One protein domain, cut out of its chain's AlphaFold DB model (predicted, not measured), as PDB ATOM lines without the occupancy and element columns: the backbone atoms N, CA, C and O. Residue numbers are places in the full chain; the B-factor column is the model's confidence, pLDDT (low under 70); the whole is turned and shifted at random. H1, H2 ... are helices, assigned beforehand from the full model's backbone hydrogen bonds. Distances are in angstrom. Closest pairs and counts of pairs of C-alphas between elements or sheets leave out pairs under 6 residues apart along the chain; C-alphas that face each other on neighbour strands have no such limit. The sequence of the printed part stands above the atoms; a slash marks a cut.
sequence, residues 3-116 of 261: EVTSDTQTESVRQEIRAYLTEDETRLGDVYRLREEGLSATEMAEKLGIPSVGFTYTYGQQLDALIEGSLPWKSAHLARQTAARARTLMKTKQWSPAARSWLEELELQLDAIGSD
ATOM      1  N   GLU A   3     272.838 279.711 341.047       52.97
ATOM      2  CA  GLU A   3     272.695 280.989 340.303       52.97
ATOM      3  C   GLU A   3     271.339 281.693 340.501       52.97
ATOM      4  O   GLU A   3     271.268 282.914 340.532       52.97
ATOM      5  N   VAL A   4     270.245 280.951 340.697       57.72
ATOM      6  CA  VAL A   4     268.899 281.554 340.835       57.72
ATOM      7  C   VAL A   4     268.750 282.329 342.157       57.72
ATOM      8  O   VAL A   4     267.995 283.298 342.247       57.72
ATOM      9  N   THR A   5     269.491 281.920 343.190       60.84
ATOM     10  CA  THR A   5     269.445 282.542 344.518       60.84
ATOM     11  C   THR A   5     270.224 283.858 344.558       60.84
ATOM     12  O   THR A   5     269.780 284.785 345.231       60.84
ATOM     13  N   SER A   6     271.338 283.970 343.819       70.69
ATOM     14  CA  SER A   6     272.122 285.211 343.750       70.69
ATOM     15  C   SER A   6     271.371 286.316 343.014       70.69
ATOM     16  O   SER A   6     271.277 287.418 343.540       70.69
ATOM     17  N   ASP A   7     270.741 286.010 341.876       76.81
ATOM     18  CA  ASP A   7     270.006 287.014 341.091       76.81
ATOM     19  C   ASP A   7     268.785 287.561 341.840       76.81
ATOM     20  O   ASP A   7     268.520 288.763 341.834       76.81
ATOM     21  N   THR A   8     268.068 286.688 342.554       82.06
ATOM     22  CA  THR A   8     266.914 287.097 343.371       82.06
ATOM     23  C   THR A   8     267.346 287.990 344.539       82.06
ATOM     24  O   THR A   8     266.661 288.955 344.878       82.06
ATOM     25  N   GLN A   9     268.494 287.693 345.154       85.00
ATOM     26  CA  GLN A   9     269.042 288.496 346.243       85.00
ATOM     27  C   GLN A   9     269.535 289.859 345.742       85.00
ATOM     28  O   GLN A   9     269.234 290.872 346.371       85.00
ATOM     29  N   THR A  10     270.226 289.907 344.599       89.62
ATOM     30  CA  THR A  10     270.655 291.161 343.963       89.62
ATOM     31  C   THR A  10     269.462 292.048 343.625       89.62
ATOM     32  O   THR A  10     269.469 293.233 343.952       89.62
ATOM     33  N   GLU A  11     268.399 291.491 343.043       93.69
ATOM     34  CA  GLU A  11     267.201 292.273 342.729       93.69
ATOM     35  C   GLU A  11     266.489 292.776 343.996       93.69
ATOM     36  O   GLU A  11     266.054 293.925 344.045       93.69
ATOM     37  N   SER A  12     266.446 291.974 345.066       94.75
ATOM     38  CA  SER A  12     265.921 292.428 346.361       94.75
ATOM     39  C   SER A  12     266.714 293.609 346.933       94.75
ATOM     40  O   SER A  12     266.114 294.531 347.485       94.75
ATOM     41  N   VAL A  13     268.045 293.600 346.809       95.62
ATOM     42  CA  VAL A  13     268.901 294.719 347.240       95.62
ATOM     43  C   VAL A  13     268.598 295.974 346.425       95.62
ATOM     44  O   VAL A  13     268.387 297.046 346.993       95.62
ATOM     45  N   ARG A  14     268.508 295.842 345.097       95.94
ATOM     46  CA  ARG A  14     268.174 296.954 344.194       95.94
ATOM     47  C   ARG A  14     266.837 297.586 344.538       95.94
ATOM     48  O   ARG A  14     266.738 298.808 344.606       95.94
ATOM     49  N   GLN A  15     265.818 296.768 344.788       96.62
ATOM     50  CA  GLN A  15     264.492 297.243 345.181       96.62
ATOM     51  C   GLN A  15     264.521 297.999 346.510       96.62
ATOM     52  O   GLN A  15     263.883 299.042 346.625       96.62
ATOM     53  N   GLU A  16     265.291 297.532 347.492       97.19
ATOM     54  CA  GLU A  16     265.424 298.219 348.781       97.19
ATOM     55  C   GLU A  16     266.096 299.597 348.648       97.19
ATOM     56  O   GLU A  16     265.675 300.561 349.298       97.19
ATOM     57  N   ILE A  17     267.117 299.705 347.791       96.44
ATOM     58  CA  ILE A  17     267.801 300.971 347.490       96.44
ATOM     59  C   ILE A  17     266.868 301.916 346.723       96.44
ATOM     60  O   ILE A  17     266.732 303.076 347.107       96.44
ATOM     61  N   ARG A  18     266.164 301.431 345.692       97.44
ATOM     62  CA  ARG A  18     265.167 302.217 344.938       97.44
ATOM     63  C   ARG A  18     264.030 302.722 345.833       97.44
ATOM     64  O   ARG A  18     263.634 303.881 345.730       97.44
ATOM     65  N   ALA A  19     263.551 301.890 346.760       96.44
ATOM     66  CA  ALA A  19     262.535 302.286 347.734       96.44
ATOM     67  C   ALA A  19     263.024 303.436 348.627       96.44
ATOM     68  O   ALA A  19     262.300 304.408 348.817       96.44
ATOM     69  N   TYR A  20     264.271 303.371 349.108       95.88
ATOM     70  CA  TYR A  20     264.881 304.487 349.839       95.88
ATOM     71  C   TYR A  20     264.953 305.760 348.982       95.88
ATOM     72  O   TYR A  20     264.516 306.818 349.422       95.88
ATOM     73  N   LEU A  21     265.459 305.662 347.749       96.25
ATOM     74  CA  LEU A  21     265.642 306.817 346.863       96.25
ATOM     75  C   LEU A  21     264.320 307.483 346.456       96.25
ATOM     76  O   LEU A  21     264.286 308.680 346.185       96.25
ATOM     77  N   THR A  22     263.224 306.723 346.440       96.81
ATOM     78  CA  THR A  22     261.882 307.260 346.177       96.81
ATOM     79  C   THR A  22     261.465 308.266 347.253       96.81
ATOM     80  O   THR A  22     260.882 309.300 346.928       96.81
ATOM     81  N   GLU A  23     261.806 307.988 348.511       94.94
ATOM     82  CA  GLU A  23     261.469 308.807 349.685       94.94
ATOM     83  C   GLU A  23     262.565 309.829 350.042       94.94
ATOM     84  O   GLU A  23     262.356 310.688 350.892       94.94
ATOM     85  N   ASP A  24     263.730 309.753 349.398       93.56
ATOM     86  CA  ASP A  24     264.882 310.604 349.685       93.56
ATOM     87  C   ASP A  24     264.612 312.070 349.281       93.56
ATOM     88  O   ASP A  24     264.451 312.398 348.103       93.56
ATOM     89  N   GLU A  25     264.543 312.967 350.263       92.00
ATOM     90  CA  GLU A  25     264.308 314.406 350.061       92.00
ATOM     91  C   GLU A  25     265.580 315.174 349.653       92.00
ATOM     92  O   GLU A  25     265.535 316.384 349.430       92.00
ATOM     93  N   THR A  26     266.728 314.498 349.554       90.62
ATOM     94  CA  THR A  26     267.961 315.113 349.058       90.62
ATOM     95  C   THR A  26     267.948 315.265 347.536       90.62
ATOM     96  O   THR A  26     267.115 314.705 346.814       90.62
ATOM     97  N   ARG A  27     268.952 315.977 347.010       90.00
ATOM     98  CA  ARG A  27     269.138 316.139 345.563       90.00
ATOM     99  C   ARG A  27     269.266 314.806 344.816       90.00
ATOM    100  O   ARG A  27     268.849 314.722 343.663       90.00
ATOM    101  N   LEU A  28     269.843 313.783 345.448       92.31
ATOM    102  CA  LEU A  28     269.994 312.459 344.843       92.31
ATOM    103  C   LEU A  28     268.621 311.817 344.588       92.31
ATOM    104  O   LEU A  28     268.379 311.322 343.487       92.31
ATOM    105  N   GLY A  29     267.721 311.884 345.573       94.69
ATOM    106  CA  GLY A  29     266.343 311.413 345.444       94.69
ATOM    107  C   GLY A  29     265.529 312.211 344.426       94.69
ATOM    108  O   GLY A  29     264.792 311.624 343.635       94.69
ATOM    109  N   ASP A  30     265.719 313.534 344.364       95.00
ATOM    110  CA  ASP A  30     265.110 314.369 343.319       95.00
ATOM    111  C   ASP A  30     265.510 313.898 341.917       95.00
ATOM    112  O   ASP A  30     264.646 313.653 341.075       95.00
ATOM    113  N   VAL A  31     266.812 313.734 341.662       95.19
ATOM    114  CA  VAL A  31     267.308 313.266 340.358       95.19
ATOM    115  C   VAL A  31     266.810 311.852 340.058       95.19
ATOM    116  O   VAL A  31     266.426 311.580 338.923       95.19
ATOM    117  N   TYR A  32     266.763 310.966 341.058       96.88
ATOM    118  CA  TYR A  32     266.212 309.621 340.895       96.88
ATOM    119  C   TYR A  32     264.752 309.656 340.429       96.88
ATOM    120  O   TYR A  32     264.433 309.083 339.390       96.88
ATOM    121  N   ARG A  33     263.877 310.385 341.136       97.38
ATOM    122  CA  ARG A  33     262.452 310.488 340.780       97.38
ATOM    123  C   ARG A  33     262.246 311.051 339.375       97.38
ATOM    124  O   ARG A  33     261.462 310.503 338.607       97.38
ATOM    125  N   LEU A  34     262.970 312.111 339.012       96.44
ATOM    126  CA  LEU A  34     262.844 312.706 337.679       96.44
ATOM    127  C   LEU A  34     263.378 311.796 336.565       96.44
ATOM    128  O   LEU A  34     262.840 311.798 335.458       96.44
ATOM    129  N   ARG A  35     264.406 310.994 336.854       95.19
ATOM    130  CA  ARG A  35     264.908 309.978 335.927       95.19
ATOM    131  C   ARG A  35     263.884 308.865 335.701       95.19
ATOM    132  O   ARG A  35     263.708 308.451 334.560       95.19
ATOM    133  N   GLU A  36     263.188 308.420 336.747       95.69
ATOM    134  CA  GLU A  36     262.112 307.419 336.634       95.69
ATOM    135  C   GLU A  36     260.899 307.952 335.850       95.69
ATOM    136  O   GLU A  36     260.237 307.200 335.139       95.69
ATOM    137  N   GLU A  37     260.638 309.261 335.909       95.38
ATOM    138  CA  GLU A  37     259.657 309.941 335.048       95.38
ATOM    139  C   GLU A  37     260.095 310.012 333.564       95.38
ATOM    140  O   GLU A  37     259.298 310.387 332.704       95.38
ATOM    141  N   GLY A  38     261.341 309.643 333.242       95.69
ATOM    142  CA  GLY A  38     261.877 309.624 331.880       95.69
ATOM    143  C   GLY A  38     262.349 310.984 331.358       95.69
ATOM    144  O   GLY A  38     262.509 311.136 330.147       95.69
ATOM    145  N   LEU A  39     262.570 311.965 332.241       95.62
ATOM    146  CA  LEU A  39     263.036 313.296 331.843       95.62
ATOM    147  C   LEU A  39     264.489 313.256 331.353       95.62
ATOM    148  O   LEU A  39     265.349 312.556 331.892       95.62
ATOM    149  N   SER A  40     264.783 314.077 330.349       94.25
ATOM    150  CA  SER A  40     266.147 314.343 329.898       94.25
ATOM    151  C   SER A  40     266.936 315.175 330.918       94.25
ATOM    152  O   SER A  40     266.375 315.851 331.780       94.25
ATOM    153  N   ALA A  41     268.267 315.188 330.786       90.06
ATOM    154  CA  ALA A  41     269.161 316.010 331.611       90.06
ATOM    155  C   ALA A  41     268.766 317.498 331.634       90.06
ATOM    156  O   ALA A  41     268.810 318.142 332.682       90.06
ATOM    157  N   THR A  42     268.345 318.038 330.490       90.94
ATOM    158  CA  THR A  42     267.909 319.433 330.367       90.94
ATOM    159  C   THR A  42     266.597 319.686 331.105       90.94
ATOM    160  O   THR A  42     266.510 320.645 331.866       90.94
ATOM    161  N   GLU A  43     265.607 318.808 330.945       93.81
ATOM    162  CA  GLU A  43     264.311 318.933 331.630       93.81
ATOM    163  C   GLU A  43     264.457 318.763 333.147       93.81
ATOM    164  O   GLU A  43     263.819 319.477 333.920       93.81
ATOM    165  N   MET A  44     265.335 317.855 333.590       93.25
ATOM    166  CA  MET A  44     265.672 317.696 335.006       93.25
ATOM    167  C   MET A  44     266.285 318.973 335.584       93.25
ATOM    168  O   MET A  44     265.868 319.429 336.646       93.25
ATOM    169  N   ALA A  45     267.257 319.563 334.885       88.50
ATOM    170  CA  ALA A  45     267.894 320.808 335.299       88.50
ATOM    171  C   ALA A  45     266.872 321.954 335.413       88.50
ATOM    172  O   ALA A  45     266.812 322.625 336.445       88.50
ATOM    173  N   GLU A  46     266.000 322.106 334.415       90.00
ATOM    174  CA  GLU A  46     264.933 323.112 334.405       90.00
ATOM    175  C   GLU A  46     263.949 322.927 335.568       90.00
ATOM    176  O   GLU A  46     263.714 323.863 336.336       90.00
ATOM    177  N   LYS A  47     263.424 321.709 335.761       91.56
ATOM    178  CA  LYS A  47     262.451 321.398 336.824       91.56
ATOM    179  C   LYS A  47     263.028 321.614 338.224       91.56
ATOM    180  O   LYS A  47     262.303 321.992 339.141       91.56
ATOM    181  N   LEU A  48     264.334 321.410 338.382       88.69
ATOM    182  CA  LEU A  48     265.056 321.622 339.635       88.69
ATOM    183  C   LEU A  48     265.579 323.056 339.814       88.69
ATOM    184  O   LEU A  48     266.154 323.359 340.863       88.69
ATOM    185  N   GLY A  49     265.380 323.934 338.825       84.06
ATOM    186  CA  GLY A  49     265.866 325.313 338.846       84.06
ATOM    187  C   GLY A  49     267.393 325.420 338.854       84.06
ATOM    188  O   GLY A  49     267.933 326.389 339.392       84.06
ATOM    189  N   ILE A  50     268.089 324.417 338.308       81.56
ATOM    190  CA  ILE A  50     269.549 324.369 338.231       81.56
ATOM    191  C   ILE A  50     269.975 324.717 336.795       81.56
ATOM    192  O   ILE A  50     269.523 324.070 335.856       81.56
ATOM    193  N   PRO A  51     270.843 325.720 336.583       69.19
ATOM    194  CA  PRO A  51     271.180 326.181 335.230       69.19
ATOM    195  C   PRO A  51     272.086 325.241 334.438       69.19
ATOM    196  O   PRO A  51     272.126 325.317 333.212       69.19
ATOM    197  N   SER A  52     272.868 324.406 335.124       76.88
ATOM    198  CA  SER A  52     273.777 323.463 334.485       76.88
ATOM    199  C   SER A  52     273.141 322.080 334.407       76.88
ATOM    200  O   SER A  52     272.412 321.664 335.300       76.88
ATOM    201  N   VAL A  53     273.449 321.329 333.351       83.62
ATOM    202  CA  VAL A  53     273.059 319.912 333.244       83.62
ATOM    203  C   VAL A  53     274.100 318.972 333.858       83.62
ATOM    204  O   VAL A  53     273.799 317.806 334.090       83.62
ATOM    205  N   GLY A  54     275.313 319.463 334.146       82.25
ATOM    206  CA  GLY A  54     276.446 318.665 334.634       82.25
ATOM    207  C   GLY A  54     276.105 317.839 335.874       82.25
ATOM    208  O   GLY A  54     276.362 316.635 335.900       82.25
ATOM    209  N   PHE A  55     275.407 318.446 336.840       83.94
ATOM    210  CA  PHE A  55     274.982 317.747 338.053       83.94
ATOM    211  C   PHE A  55     274.110 316.519 337.749       83.94
ATOM    212  O   PHE A  55     274.283 315.490 338.395       83.94
ATOM    213  N   THR A  56     273.221 316.574 336.747       88.81
ATOM    214  CA  THR A  56     272.340 315.440 336.412       88.81
ATOM    215  C   THR A  56     273.135 314.212 335.971       88.81
ATOM    216  O   THR A  56     272.799 313.098 336.359       88.81
ATOM    217  N   TYR A  57     274.237 314.407 335.240       89.75
ATOM    218  CA  TYR A  57     275.136 313.322 334.843       89.75
ATOM    219  C   TYR A  57     275.935 312.780 336.029       89.75
ATOM    220  O   TYR A  57     276.136 311.569 336.134       89.75
ATOM    221  N   THR A  58     276.374 313.656 336.935       89.44
ATOM    222  CA  THR A  58     277.083 313.264 338.160       89.44
ATOM    223  C   THR A  58     276.185 312.424 339.067       89.44
ATOM    224  O   THR A  58     276.539 311.291 339.388       89.44
ATOM    225  N   TYR A  59     274.995 312.919 339.422       92.38
ATOM    226  CA  TYR A  59     274.034 312.160 340.230       92.38
ATOM    227  C   TYR A  59     273.532 310.913 339.495       92.38
ATOM    228  O   TYR A  59     273.360 309.878 340.127       92.38
ATOM    229  N   GLY A  60     273.368 310.960 338.170       93.56
ATOM    230  CA  GLY A  60     273.028 309.788 337.361       93.56
ATOM    231  C   GLY A  60     274.039 308.651 337.518       93.56
ATOM    232  O   GLY A  60     273.648 307.527 337.814       93.56
ATOM    233  N   GLN A  61     275.337 308.953 337.427       93.94
ATOM    234  CA  GLN A  61     276.387 307.956 337.651       93.94
ATOM    235  C   GLN A  61     276.457 307.480 339.111       93.94
ATOM    236  O   GLN A  61     276.718 306.304 339.346       93.94
ATOM    237  N   GLN A  62     276.194 308.352 340.093       94.69
ATOM    238  CA  GLN A  62     276.076 307.923 341.494       94.69
ATOM    239  C   GLN A  62     274.916 306.933 341.672       94.69
ATOM    240  O   GLN A  62     275.079 305.913 342.335       94.69
ATOM    241  N   LEU A  63     273.760 307.202 341.056       96.19
ATOM    242  CA  LEU A  63     272.606 306.302 341.068       96.19
ATOM    243  C   LEU A  63     272.931 304.969 340.386       96.19
ATOM    244  O   LEU A  63     272.610 303.919 340.936       96.19
ATOM    245  N   ASP A  64     273.610 304.996 339.239       96.25
ATOM    246  CA  ASP A  64     274.030 303.780 338.534       96.25
ATOM    247  C   ASP A  64     275.007 302.944 339.375       96.25
ATOM    248  O   ASP A  64     274.918 301.717 339.396       96.25
ATOM    249  N   ALA A  65     275.914 303.583 340.113       96.56
ATOM    250  CA  ALA A  65     276.802 302.889 341.039       96.56
ATOM    251  C   ALA A  65     276.030 302.274 342.216       96.56
ATOM    252  O   ALA A  65     276.207 301.096 342.516       96.56
ATOM    253  N   LEU A  66     275.148 303.044 342.860       95.75
ATOM    254  CA  LEU A  66     274.397 302.604 344.042       95.75
ATOM    255  C   LEU A  66     273.399 301.484 343.730       95.75
ATOM    256  O   LEU A  66     273.283 300.539 344.509       95.75
ATOM    257  N   ILE A  67     272.679 301.596 342.612       95.94
ATOM    258  CA  ILE A  67     271.620 300.661 342.221       95.94
ATOM    259  C   ILE A  67     272.213 299.505 341.410       95.94
ATOM    260  O   ILE A  67     271.989 298.340 341.726       95.94
ATOM    261  N   GLU A  68     272.970 299.800 340.358       94.88
ATOM    262  CA  GLU A  68     273.391 298.780 339.391       94.88
ATOM    263  C   GLU A  68     274.802 298.236 339.655       94.88
ATOM    264  O   GLU A  68     275.163 297.205 339.088       94.88
ATOM    265  N   GLY A  69     275.587 298.880 340.526       93.38
ATOM    266  CA  GLY A  69     276.993 298.532 340.764       93.38
ATOM    267  C   GLY A  69     277.926 299.035 339.658       93.38
ATOM    268  O   GLY A  69     279.050 298.552 339.520       93.38
ATOM    269  N   SER A  70     277.472 299.981 338.830       96.06
ATOM    270  CA  SER A  70     278.274 300.542 337.739       96.06
ATOM    271  C   SER A  70     279.322 301.516 338.280       96.06
ATOM    272  O   SER A  70     279.025 302.666 338.596       96.06
ATOM    273  N   LEU A  71     280.564 301.050 338.405       94.50
ATOM    274  CA  LEU A  71     281.642 301.821 339.024       94.50
ATOM    275  C   LEU A  71     282.202 302.926 338.096       94.50
ATOM    276  O   LEU A  71     282.457 302.672 336.913       94.50
ATOM    277  N   PRO A  72     282.485 304.138 338.617       92.56
ATOM    278  CA  PRO A  72     283.034 305.256 337.848       92.56
ATOM    279  C   PRO A  72     284.555 305.124 337.642       92.56
ATOM    280  O   PRO A  72     285.337 305.963 338.079       92.56
ATOM    281  N   TRP A  73     284.998 304.087 336.925       91.19
ATOM    282  CA  TRP A  73     286.420 303.738 336.726       91.19
ATOM    283  C   TRP A  73     287.320 304.843 336.153       91.19
ATOM    284  O   TRP A  73     288.540 304.715 336.166       91.19
ATOM    285  N   LYS A  74     286.729 305.892 335.578       89.50
ATOM    286  CA  LYS A  74     287.447 306.994 334.924       89.50
ATOM    287  C   LYS A  74     287.516 308.268 335.767       89.50
ATOM    288  O   LYS A  74     288.115 309.231 335.305       89.50
ATOM    289  N   SER A  75     286.892 308.300 336.944       90.75
ATOM    290  CA  SER A  75     286.832 309.494 337.787       90.75
ATOM    291  C   SER A  75     287.069 309.123 339.246       90.75
ATOM    292  O   SER A  75     286.194 308.574 339.920       90.75
ATOM    293  N   ALA A  76     288.267 309.445 339.736       92.12
ATOM    294  CA  ALA A  76     288.615 309.254 341.139       92.12
ATOM    295  C   ALA A  76     287.775 310.186 342.027       92.12
ATOM    296  O   ALA A  76     287.331 309.786 343.107       92.12
ATOM    297  N   HIS A  77     287.496 311.404 341.549       90.56
ATOM    298  CA  HIS A  77     286.611 312.357 342.218       90.56
ATOM    299  C   HIS A  77     285.203 311.793 342.432       90.56
ATOM    300  O   HIS A  77     284.727 311.721 343.568       90.56
ATOM    301  N   LEU A  78     284.551 311.321 341.365       91.69
ATOM    302  CA  LEU A  78     283.204 310.759 341.443       91.69
ATOM    303  C   LEU A  78     283.160 309.489 342.297       91.69
ATOM    304  O   LEU A  78     282.210 309.297 343.059       91.69
ATOM    305  N   ALA A  79     284.193 308.644 342.221       94.44
ATOM    306  CA  ALA A  79     284.302 307.464 343.071       94.44
ATOM    307  C   ALA A  79     284.296 307.839 344.561       94.44
ATOM    308  O   ALA A  79     283.485 307.311 345.321       94.44
ATOM    309  N   ARG A  80     285.105 308.829 344.971       91.62
ATOM    310  CA  ARG A  80     285.138 309.326 346.362       91.62
ATOM    311  C   ARG A  80     283.798 309.893 346.818       91.62
ATOM    312  O   ARG A  80     283.374 309.617 347.942       91.62
ATOM    313  N   GLN A  81     283.133 310.679 345.970       90.00
ATOM    314  CA  GLN A  81     281.810 311.224 346.289       90.00
ATOM    315  C   GLN A  81     280.782 310.107 346.489       90.00
ATOM    316  O   GLN A  81     280.031 310.109 347.466       90.00
ATOM    317  N   THR A  82     280.787 309.116 345.597       94.12
ATOM    318  CA  THR A  82     279.877 307.970 345.665       94.12
ATOM    319  C   THR A  82     280.164 307.108 346.900       94.12
ATOM    320  O   THR A  82     279.229 306.681 347.572       94.12
ATOM    321  N   ALA A  83     281.434 306.913 347.270       94.06
ATOM    322  CA  ALA A  83     281.807 306.192 348.488       94.06
ATOM    323  C   ALA A  83     281.307 306.916 349.747       94.06
ATOM    324  O   ALA A  83     280.709 306.307 350.636       94.06
ATOM    325  N   ALA A  84     281.481 308.242 349.812       91.06
ATOM    326  CA  ALA A  84     280.951 309.052 350.907       91.06
ATOM    327  C   ALA A  84     279.425 308.930 351.009       91.06
ATOM    328  O   ALA A  84     278.897 308.733 352.106       91.06
ATOM    329  N   ARG A  85     278.730 308.947 349.868       91.25
ATOM    330  CA  ARG A  85     277.285 308.720 349.796       91.25
ATOM    331  C   ARG A  85     276.900 307.340 350.322       91.25
ATOM    332  O   ARG A  85     276.016 307.260 351.172       91.25
ATOM    333  N   ALA A  86     277.570 306.275 349.883       94.31
ATOM    334  CA  ALA A  86     277.321 304.918 350.370       94.31
ATOM    335  C   ALA A  86     277.477 304.833 351.902       94.31
ATOM    336  O   ALA A  86     276.600 304.301 352.587       94.31
ATOM    337  N   ARG A  87     278.523 305.462 352.467       94.31
ATOM    338  CA  ARG A  87     278.714 305.575 353.926       94.31
ATOM    339  C   ARG A  87     277.577 306.312 354.627       94.31
ATOM    340  O   ARG A  87     277.187 305.904 355.721       94.31
ATOM    341  N   THR A  88     277.058 307.384 354.035       91.56
ATOM    342  CA  THR A  88     275.898 308.106 354.574       91.56
ATOM    343  C   THR A  88     274.655 307.225 354.539       91.56
ATOM    344  O   THR A  88     274.034 307.035 355.584       91.56
ATOM    345  N   LEU A  89     274.343 306.600 353.398       92.31
ATOM    346  CA  LEU A  89     273.200 305.692 353.248       92.31
ATOM    347  C   LEU A  89     273.220 304.600 354.318       92.31
ATOM    348  O   LEU A  89     272.227 304.434 355.025       92.31
ATOM    349  N   MET A  90     274.363 303.945 354.540       94.69
ATOM    350  CA  MET A  90     274.530 302.915 355.576       94.69
ATOM    351  C   MET A  90     274.213 303.376 357.011       94.69
ATOM    352  O   MET A  90     274.020 302.523 357.881       94.69
ATOM    353  N   LYS A  91     274.188 304.689 357.275       93.00
ATOM    354  CA  LYS A  91     273.859 305.291 358.579       93.00
ATOM    355  C   LYS A  91     272.411 305.783 358.675       93.00
ATOM    356  O   LYS A  91     271.926 305.964 359.787       93.00
ATOM    357  N   THR A  92     271.735 306.016 357.548       89.94
ATOM    358  CA  THR A  92     270.401 306.654 357.521       89.94
ATOM    359  C   THR A  92     269.284 305.787 358.096       89.94
ATOM    360  O   THR A  92     268.393 306.299 358.769       89.94
ATOM    361  N   LYS A  93     269.322 304.473 357.854       91.38
ATOM    362  CA  LYS A  93     268.313 303.517 358.324       91.38
ATOM    363  C   LYS A  93     268.918 302.143 358.594       91.38
ATOM    364  O   LYS A  93     270.087 301.885 358.302       91.38
ATOM    365  N   GLN A  94     268.097 301.240 359.124       93.69
ATOM    366  CA  GLN A  94     268.428 299.820 359.171       93.69
ATOM    367  C   GLN A  94     268.167 299.193 357.799       93.69
ATOM    368  O   GLN A  94     267.025 299.130 357.351       93.69
ATOM    369  N   TRP A  95     269.240 298.763 357.146       96.50
ATOM    370  CA  TRP A  95     269.203 298.031 355.882       96.50
ATOM    371  C   TRP A  95     269.078 296.532 356.132       96.50
ATOM    372  O   TRP A  95     269.536 296.034 357.169       96.50
ATOM    373  N   SER A  96     268.521 295.793 355.171       97.00
ATOM    374  CA  SER A  96     268.624 294.334 355.192       97.00
ATOM    375  C   SER A  96     270.099 293.898 355.222       97.00
ATOM    376  O   SER A  96     270.967 294.612 354.710       97.00
ATOM    377  N   PRO A  97     270.424 292.715 355.783       96.50
ATOM    378  CA  PRO A  97     271.802 292.226 355.797       96.50
ATOM    379  C   PRO A  97     272.440 292.190 354.401       96.50
ATOM    380  O   PRO A  97     273.599 292.555 354.251       96.50
ATOM    381  N   ALA A  98     271.667 291.820 353.375       95.88
ATOM    382  CA  ALA A  98     272.134 291.772 351.994       95.88
ATOM    383  C   ALA A  98     272.429 293.172 351.429       95.88
ATOM    384  O   ALA A  98     273.493 293.378 350.850       95.88
ATOM    385  N   ALA A  99     271.524 294.138 351.627       96.44
ATOM    386  CA  ALA A  99     271.728 295.501 351.138       96.44
ATOM    387  C   ALA A  99     272.868 296.201 351.877       96.44
ATOM    388  O   ALA A  99     273.634 296.951 351.276       96.44
ATOM    389  N   ARG A 100     273.032 295.912 353.172       96.75
ATOM    390  CA  ARG A 100     274.175 296.406 353.929       96.75
ATOM    391  C   ARG A 100     275.493 295.861 353.382       96.75
ATOM    392  O   ARG A 100     276.378 296.658 353.101       96.75
ATOM    393  N   SER A 101     275.607 294.546 353.185       96.56
ATOM    394  CA  SER A 101     276.818 293.952 352.608       96.56
ATOM    395  C   SER A 101     277.114 294.474 351.199       96.56
ATOM    396  O   SER A 101     278.270 294.730 350.889       96.56
ATOM    397  N   TRP A 102     276.085 294.703 350.377       96.06
ATOM    398  CA  TRP A 102     276.235 295.343 349.067       96.06
ATOM    399  C   TRP A 102     276.839 296.746 349.168       96.06
ATOM    400  O   TRP A 102     277.801 297.051 348.473       96.06
ATOM    401  N   LEU A 103     276.299 297.600 350.044       96.69
ATOM    402  CA  LEU A 103     276.805 298.963 350.227       96.69
ATOM    403  C   LEU A 103     278.233 298.978 350.791       96.69
ATOM    404  O   LEU A 103     279.010 299.849 350.412       96.69
ATOM    405  N   GLU A 104     278.582 298.029 351.664       97.38
ATOM    406  CA  GLU A 104     279.940 297.864 352.203       97.38
ATOM    407  C   GLU A 104     280.933 297.425 351.111       97.38
ATOM    408  O   GLU A 104     282.021 297.986 351.004       97.38
ATOM    409  N   GLU A 105     280.560 296.465 350.259       97.19
ATOM    410  CA  GLU A 105     281.403 296.031 349.138       97.19
ATOM    411  C   GLU A 105     281.566 297.130 348.082       97.19
ATOM    412  O   GLU A 105     282.678 297.391 347.617       97.19
ATOM    413  N   LEU A 106     280.471 297.812 347.739       97.00
ATOM    414  CA  LEU A 106     280.480 298.938 346.814       97.00
ATOM    415  C   LEU A 106     281.380 300.069 347.329       97.00
ATOM    416  O   LEU A 106     282.180 300.616 346.574       97.00
ATOM    417  N   GLU A 107     281.275 300.412 348.614       97.06
ATOM    418  CA  GLU A 107     282.107 301.439 349.244       97.06
ATOM    419  C   GLU A 107     283.596 301.096 349.173       97.06
ATOM    420  O   GLU A 107     284.386 301.944 348.754       97.06
ATOM    421  N   LEU A 108     283.963 299.842 349.450       97.25
ATOM    422  CA  LEU A 108     285.341 299.367 349.343       97.25
ATOM    423  C   LEU A 108     285.889 299.496 347.912       97.25
ATOM    424  O   LEU A 108     287.025 299.930 347.709       97.25
ATOM    425  N   GLN A 109     285.089 299.127 346.907       97.25
ATOM    426  CA  GLN A 109     285.469 299.241 345.495       97.25
ATOM    427  C   GLN A 109     285.641 300.706 345.072       97.25
ATOM    428  O   GLN A 109     286.605 301.053 344.384       97.25
ATOM    429  N   LEU A 110     284.731 301.581 345.502       96.56
ATOM    430  CA  LEU A 110     284.784 303.010 345.205       96.56
ATOM    431  C   LEU A 110     285.967 303.700 345.890       96.56
ATOM    432  O   LEU A 110     286.621 304.531 345.260       96.56
ATOM    433  N   ASP A 111     286.292 303.345 347.132       95.00
ATOM    434  CA  ASP A 111     287.468 303.868 347.834       95.00
ATOM    435  C   ASP A 111     288.778 303.420 347.161       95.00
ATOM    436  O   ASP A 111     289.727 304.206 347.064       95.00
ATOM    437  N   ALA A 112     288.832 302.196 346.621       95.25
ATOM    438  CA  ALA A 112     289.977 301.729 345.836       95.25
ATOM    439  C   ALA A 112     290.174 302.561 344.555       95.25
ATOM    440  O   ALA A 112     291.292 302.977 344.260       95.25
ATOM    441  N   ILE A 113     289.096 302.872 343.824       94.62
ATOM    442  CA  ILE A 113     289.160 303.756 342.644       94.62
ATOM    443  C   ILE A 113     289.522 305.188 343.061       94.62
ATOM    444  O   ILE A 113     290.373 305.829 342.453       94.62
ATOM    445  N   GLY A 114     288.894 305.693 344.122       91.06
ATOM    446  CA  GLY A 114     289.078 307.054 344.616       91.06
ATOM    447  C   GLY A 114     290.472 307.344 345.179       91.06
ATOM    448  O   GLY A 114     290.863 308.510 345.291       91.06
ATOM    449  N   SER A 115     291.220 306.300 345.535       91.06
ATOM    450  CA  SER A 115     292.610 306.377 345.990       91.06
ATOM    451  C   SER A 115     293.635 306.026 344.906       91.06
ATOM    452  O   SER A 115     294.831 306.188 345.154       91.06
ATOM    453  N   ASP A 116     293.203 305.625 343.704       93.31
ATOM    454  CA  ASP A 116     294.105 305.318 342.597       93.31
ATOM    455  C   ASP A 116     294.781 306.584 342.049       93.31
ATOM    456  O   ASP A 116     294.155 307.470 341.459       93.31
TER     457      ASP A 116
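AT A GLANCE: This is residues 3 to 116 of the 261 residues of an uncharacterized protein of Janibacter cremeus (UniProt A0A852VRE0). Helix H4 lies in the middle of a body of six mostly crossed helices: the hairpin of H5 and H6 packs on one side of it, and the short helices H2 and H3 pack toward its first residues. The long helix H1 links the two groups, meeting H2 with its last residues and crossing H6 near that helix's beginning, while residues 3 to 8 of H1 stick out. The printed part has 114 residues, with six named helices, H1 to H6 in order along the chain, and no named strand; the class is all helix. The whole is compact, with a radius of gyration of the C-alphas of 14.3 A, and spans 42 by 32 by 27 A.

IN THESE COORDINATES: H1, residues 3 to 23, begins at C-alpha 3 at (272.695, 280.989, 340.303) and is 31.4 A long from first to last C-alpha. H2 is residues 27 to 36, 14.3 A, and H3 is residues 41 to 47, 10.1 A. H4, residues 54 to 68, begins at C-alpha 54 at (276.446, 318.665, 334.634) and is 20.7 A long. H5 is residues 76 to 92, 24.6 A. H6, residues 97 to 114, is 25.4 A long and ends at C-alpha 114 at (289.078, 307.054, 344.616).

HOW THE PARTS SIT: H4 is the hub and touches the five other helices. H1 touches it with residues 14 to 18 alone, at a steep tilt of 39 degrees, opposite ways; the closest C-alphas, of Arg 14 and Ile 67, are 5.4 A apart. H1 touches H2 with residues 21 to 23 alone, closest at the C-alphas of Leu 21 and Gly 29, 4.9 A. H1 and H6 touch about perpendicular, at 81 degrees, closest at the C-alphas of Val 13 and Ala 99, 4.9 A. H2 and H4 touch about perpendicular, at 77 degrees, closest at the C-alphas of Leu 28 and Tyr 59, 6.1 A. H2 and H3 only just touch, with 3 pairs of C-alphas within 8 A, closest at Leu 34 and Met 44, 6.3 A. H3 touches H4 at residues 56 to 57 alone, closest at the C-alphas of Ala 41 and Thr 56, 5.8 A. H5 touches H4 at a steep tilt of 59 degrees, the same way, closest at the C-alphas of Gln 62 and Thr 82, 5.6 A. H5 and H6 form a helical hairpin at a shallow tilt of 25 degrees, opposite ways, closest at the C-alphas of Ala 76 and Gly 114, 4.1 A. H4 and H6 only just touch, with 3 pairs of C-alphas within 8 A, closest at Leu 66 and Leu 103, 7.6 A. Among the pairs that are apart are H1 and H5, and H3 and H6. In H2, H3, H4 and H6 every O i to N i+4 pair is within hydrogen-bond range; in H1 16 of 17 are, in H5 12 of 13.

THE WHOLE: The C-alphas farthest apart, of Glu 3 and Pro 51, are 45.5 A apart. The printed part has no cut and no long link. The mean pLDDT of the printed part is 91.7, and residues 3 to 5 and residue 51 are under 70.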